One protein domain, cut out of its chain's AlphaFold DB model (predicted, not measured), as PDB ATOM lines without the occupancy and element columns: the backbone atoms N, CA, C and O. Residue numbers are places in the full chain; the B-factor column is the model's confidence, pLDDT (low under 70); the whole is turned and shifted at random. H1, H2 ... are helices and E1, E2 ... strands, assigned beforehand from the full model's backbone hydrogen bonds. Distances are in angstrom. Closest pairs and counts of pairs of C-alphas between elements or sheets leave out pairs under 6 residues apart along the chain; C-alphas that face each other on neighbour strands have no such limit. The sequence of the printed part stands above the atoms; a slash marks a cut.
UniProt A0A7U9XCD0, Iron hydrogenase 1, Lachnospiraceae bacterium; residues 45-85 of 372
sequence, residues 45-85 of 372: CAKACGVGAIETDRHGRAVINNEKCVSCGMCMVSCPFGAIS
ATOM      1  N   CYS A  45     113.044  70.281 143.781       94.44
ATOM      2  CA  CYS A  45     113.306  70.550 145.194       94.44
ATOM      3  C   CYS A  45     112.044  70.902 146.001       94.44
ATOM      4  O   CYS A  45     111.936  70.505 147.159       94.44
ATOM      5  N   ALA A  46     111.080  71.614 145.403       93.69
ATOM      6  CA  ALA A  46     109.807  71.927 146.050       93.69
ATOM      7  C   ALA A  46     108.908  70.688 146.138       93.69
ATOM      8  O   ALA A  46     108.346  70.429 147.197       93.69
ATOM      9  N   LYS A  47     108.847  69.888 145.063       92.88
ATOM     10  CA  LYS A  47     108.115  68.613 145.029       92.88
ATOM     11  C   LYS A  47     108.626  67.631 146.090       92.88
ATOM     12  O   LYS A  47     107.828  66.960 146.731       92.88
ATOM     13  N   ALA A  48     109.941  67.566 146.290       94.31
ATOM     14  CA  ALA A  48     110.573  66.673 147.261       94.31
ATOM     15  C   ALA A  48     110.486  67.163 148.720       94.31
ATOM     16  O   ALA A  48     110.792  66.420 149.653       94.31
ATOM     17  N   CYS A  49     110.093  68.419 148.957       96.00
ATOM     18  CA  CYS A  49     110.074  68.990 150.297       96.00
ATOM     19  C   CYS A  49     108.793  68.610 151.056       96.00
ATOM     20  O   CYS A  49     107.788  69.313 150.986       96.00
ATOM     21  N   GLY A  50     108.850  67.548 151.865       94.50
ATOM     22  CA  GLY A  50     107.688  67.066 152.630       94.50
ATOM     23  C   GLY A  50     107.136  68.027 153.698       94.50
ATOM     24  O   GLY A  50     106.042  67.808 154.207       94.50
ATOM     25  N   VAL A  51     107.854  69.112 154.016       96.06
ATOM     26  CA  VAL A  51     107.389  70.184 154.922       96.06
ATOM     27  C   VAL A  51     107.017  71.483 154.198       96.06
ATOM     28  O   VAL A  51     106.610  72.443 154.846       96.06
ATOM     29  N   GLY A  52     107.147  71.541 152.866       95.19
ATOM     30  CA  GLY A  52     106.795  72.731 152.083       95.19
ATOM     31  C   GLY A  52     107.649  73.965 152.400       95.19
ATOM     32  O   GLY A  52     107.135  75.081 152.435       95.19
ATOM     33  N   ALA A  53     108.944  73.773 152.664       96.56
ATOM     34  CA  ALA A  53     109.884  74.838 153.024       96.56
ATOM     35  C   ALA A  53     110.549  75.536 151.822       96.56
ATOM     36  O   ALA A  53     111.294  76.489 152.025       96.56
ATOM     37  N   ILE A  54     110.329  75.073 150.586       95.25
ATOM     38  CA  ILE A  54     110.887  75.718 149.387       95.25
ATOM     39  C   ILE A  54     109.918  76.784 148.884       95.25
ATOM     40  O   ILE A  54     108.849  76.473 148.359       95.25
ATOM     41  N   GLU A  55     110.321  78.039 149.022       92.88
ATOM     42  CA  GLU A  55     109.594  79.222 148.574       92.88
ATOM     43  C   GLU A  55     110.259  79.825 147.326       92.88
ATOM     44  O   GLU A  55     111.230  79.291 146.781       92.88
ATOM     45  N   THR A  56     109.684  80.906 146.807       89.56
ATOM     46  CA  THR A  56     110.166  81.602 145.610       89.56
ATOM     47  C   THR A  56     110.416  83.068 145.939       89.56
ATOM     48  O   THR A  56     109.523  83.726 146.466       89.56
ATOM     49  N   ASP A  57     111.613  83.577 145.643       87.62
ATOM     50  CA  ASP A  57     111.939  84.993 145.836       87.62
ATOM     51  C   ASP A  57     111.347  85.894 144.737       87.62
ATOM     52  O   ASP A  57     110.739  85.434 143.768       87.62
ATOM     53  N   ARG A  58     111.576  87.208 144.859       87.12
ATOM     54  CA  ARG A  58     111.123  88.225 143.892       87.12
ATOM     55  C   ARG A  58     111.644  88.030 142.459       87.12
ATOM     56  O   ARG A  58     111.074  88.582 141.529       87.12
ATOM     57  N   HIS A  59     112.729  87.277 142.282       85.94
ATOM     58  CA  HIS A  59     113.330  86.967 140.984       85.94
ATOM     59  C   HIS A  59     112.920  85.579 140.476       85.94
ATOM     60  O   HIS A  59     113.454  85.094 139.481       85.94
ATOM     61  N   GLY A  60     111.995  84.909 141.164       83.31
ATOM     62  CA  GLY A  60     111.568  83.570 140.808       83.31
ATOM     63  C   GLY A  60     112.520  82.469 141.274       83.31
ATOM     64  O   GLY A  60     112.284  81.316 140.919       83.31
ATOM     65  N   ARG A  61     113.579  82.753 142.042       87.50
ATOM     66  CA  ARG A  61     114.574  81.761 142.492       87.50
ATOM     67  C   ARG A  61     114.072  80.996 143.712       87.50
ATOM     68  O   ARG A  61     113.291  81.520 144.501       87.50
ATOM     69  N   ALA A  62     114.510  79.748 143.860       91.25
ATOM     70  CA  ALA A  62     114.165  78.943 145.027       91.25
ATOM     71  C   ALA A  62     114.860  79.496 146.280       91.25
ATOM     72  O   ALA A  62     116.064  79.745 146.249       91.25
ATOM     73  N   VAL A  63     114.115  79.651 147.371       94.19
ATOM     74  CA  VAL A  63     114.639  80.042 148.687       94.19
ATOM     75  C   VAL A  63     114.137  79.056 149.731       94.19
ATOM     76  O   VAL A  63     112.970  78.670 149.716       94.19
ATOM     77  N   ILE A  64     115.021  78.623 150.628       94.81
ATOM     78  CA  ILE A  64     114.655  77.743 151.737       94.81
ATOM     79  C   ILE A  64     114.155  78.605 152.896       94.81
ATOM     80  O   ILE A  64     114.908  79.396 153.464       94.81
ATOM     81  N   ASN A  65     112.898  78.416 153.286       96.25
ATOM     82  CA  ASN A  65     112.360  78.965 154.519       96.25
ATOM     83  C   ASN A  65     112.879  78.139 155.711       96.25
ATOM     84  O   ASN A  65     112.396  77.036 155.990       96.25
ATOM     85  N   ASN A  66     113.869  78.677 156.426       93.75
ATOM     86  CA  ASN A  66     114.488  78.016 157.580       93.75
ATOM     87  C   ASN A  66     113.523  77.857 158.772       93.75
ATOM     88  O   ASN A  66     113.634  76.901 159.542       93.75
ATOM     89  N   GLU A  67     112.502  78.709 158.878       94.69
ATOM     90  CA  GLU A  67     111.429  78.560 159.865       94.69
ATOM     91  C   GLU A  67     110.487  77.405 159.547       94.69
ATOM     92  O   GLU A  67     109.788  76.959 160.441       94.69
ATOM     93  N   LYS A  68     110.506  76.837 158.338       96.12
ATOM     94  CA  LYS A  68     109.777  75.599 158.004       96.12
ATOM     95  C   LYS A  68     110.692  74.387 157.885       96.12
ATOM     96  O   LYS A  68     110.292  73.270 158.212       96.12
ATOM     97  N   CYS A  69     111.922  74.596 157.431       95.94
ATOM     98  CA  CYS A  69     112.877  73.534 157.149       95.94
ATOM     99  C   CYS A  69     113.207  72.692 158.398       95.94
ATOM    100  O   CYS A  69     113.271  73.212 159.516       95.94
ATOM    101  N   VAL A  70     113.424  71.391 158.183       95.62
ATOM    102  CA  VAL A  70     113.945  70.417 159.169       95.62
ATOM    103  C   VAL A  70     115.226  69.725 158.662       95.62
ATOM    104  O   VAL A  70     115.642  68.685 159.169       95.62
ATOM    105  N   SER A  71     115.835  70.308 157.627       94.44
ATOM    106  CA  SER A  71     117.175  70.002 157.115       94.44
ATOM    107  C   SER A  71     117.416  68.570 156.625       94.44
ATOM    108  O   SER A  71     118.528  68.075 156.724       94.44
ATOM    109  N   CYS A  72     116.406  67.910 156.047       94.69
ATOM    110  CA  CYS A  72     116.534  66.530 155.546       94.69
ATOM    111  C   CYS A  72     117.377  66.371 154.271       94.69
ATOM    112  O   CYS A  72     117.755  65.257 153.931       94.69
ATOM    113  N   GLY A  73     117.640  67.456 153.535       94.69
ATOM    114  CA  GLY A  73     118.453  67.420 152.315       94.69
ATOM    115  C   GLY A  73     117.753  66.867 151.065       94.69
ATOM    116  O   GLY A  73     118.356  66.866 150.002       94.69
ATOM    117  N   MET A  74     116.472  66.482 151.110       95.38
ATOM    118  CA  MET A  74     115.760  65.987 149.909       95.38
ATOM    119  C   MET A  74     115.692  67.012 148.766       95.38
ATOM    120  O   MET A  74     115.653  66.645 147.592       95.38
ATOM    121  N   CYS A  75     115.718  68.307 149.092       95.06
ATOM    122  CA  CYS A  75     115.817  69.369 148.094       95.06
ATOM    123  C   CYS A  75     117.176  69.405 147.377       95.06
ATOM    124  O   CYS A  75     117.197  69.777 146.205       95.06
ATOM    125  N   MET A  76     118.259  69.013 148.057       93.38
ATOM    126  CA  MET A  76     119.608  68.883 147.499       93.38
ATOM    127  C   MET A  76     119.657  67.703 146.529       93.38
ATOM    128  O   MET A  76     119.904  67.915 145.348       93.38
ATOM    129  N   VAL A  77     119.254  66.509 146.982       92.12
ATOM    130  CA  VAL A  77     119.206  65.281 146.154       92.12
ATOM    131  C   VAL A  77     118.386  65.471 144.884       92.12
ATOM    132  O   VAL A  77     118.737  64.995 143.812       92.12
ATOM    133  N   SER A  78     117.263  66.179 144.996       93.31
ATOM    134  CA  SER A  78     116.348  66.360 143.869       93.31
ATOM    135  C   SER A  78     116.781  67.466 142.909       93.31
ATOM    136  O   SER A  78     116.114  67.665 141.896       93.31
ATOM    137  N   CYS A  79     117.811  68.256 143.226       92.62
ATOM    138  CA  CYS A  79     118.223  69.375 142.391       92.62
ATOM    139  C   CYS A  79     119.125  68.886 141.244       92.62
ATOM    140  O   CYS A  79     120.287  68.580 141.491       92.62
ATOM    141  N   PRO A  80     118.674  68.908 139.975       90.38
ATOM    142  CA  PRO A  80     119.490  68.419 138.858       90.38
ATOM    143  C   PRO A  80     120.660  69.350 138.498       90.38
ATOM    144  O   PRO A  80     121.437  69.039 137.606       90.38
ATOM    145  N   PHE A  81     120.759  70.513 139.149       89.88
ATOM    146  CA  PHE A  81     121.753  71.548 138.853       89.88
ATOM    147  C   PHE A  81     122.760  71.764 139.991       89.88
ATOM    148  O   PHE A  81     123.572  72.676 139.889       89.88
ATOM    149  N   GLY A  82     122.650  71.033 141.109       89.00
ATOM    150  CA  GLY A  82     123.494  71.277 142.289       89.00
ATOM    151  C   GLY A  82     123.323  72.676 142.902       89.00
ATOM    152  O   GLY A  82     124.215  73.182 143.566       89.00
ATOM    153  N   ALA A  83     122.181  73.339 142.673       90.75
ATOM    154  CA  ALA A  83     121.944  74.711 143.141       90.75
ATOM    155  C   ALA A  83     121.679  74.812 144.656       90.75
ATOM    156  O   ALA A  83     121.622  75.910 145.208       90.75
ATOM    157  N   ILE A  84     121.445  73.675 145.311       90.88
ATOM    158  CA  ILE A  84     121.317  73.551 146.759       90.88
ATOM    159  C   ILE A  84     122.408  72.581 147.183       90.88
ATOM    160  O   ILE A  84     122.425  71.459 146.689       90.88
ATOM    161  N   SER A  85     123.254  73.008 148.111       89.38
ATOM    162  CA  SER A  85     124.314  72.191 148.696       89.38
ATOM    163  C   SER A  85     124.291  72.354 150.207       89.38
ATOM    164  O   SER A  85     123.802  73.359 150.737       89.38
TER     165      SER A  85
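What this domain is: This is residues 45 to 85 of the 372 residues of the protein "Iron hydrogenase 1" of Lachnospiraceae bacterium (UniProt A0A7U9XCD0). This is a small domain with little regular structure: a short two-stranded hairpin, E1 and E2, at one end, and loops with one turn of helix, H1, at the other. The printed part has 41 residues, of which 10 are in named elements, in the order E1, E2, H1; the class is mixed and the sheet is antiparallel. It is compact, with a radius of gyration of the C-alphas of 9.5 A and spans of 25 by 24 by 16 A.

How they stand to each other: E1, residues 54 to 56, and E2, residues 62 to 64, form a hairpin of antiparallel strands, their directions at 133 degrees. The C-alphas of Glu 55 and Val 63 face each other at 5.1 A. N 55 and O 63, 2.8 A apart, are within hydrogen-bond range, as are N 63 and O 55, at 3.0 A. H1, residues 74 to 77, is only just apart from E1, their closest C-alphas 8.1 A apart. H1 is too short for an O i to N i+4 pair, and its one O i to N i+3 pair is not within range.

Where its parts are: E1 begins at C-alpha 54 (110.887, 75.718, 149.387) and measures 7.0 A; E2 measures 6.8 A. H1 measures 5.1 A and ends at C-alpha 77 (119.206, 65.281, 146.154).

The domain as a whole: The C-alphas farthest apart, of His 59 and Cys 72, are 25.3 A apart. The link E1 to E2 is tight and E2 to H1 short. The printed part has no cut, and no printed residue is under 70 in pLDDT.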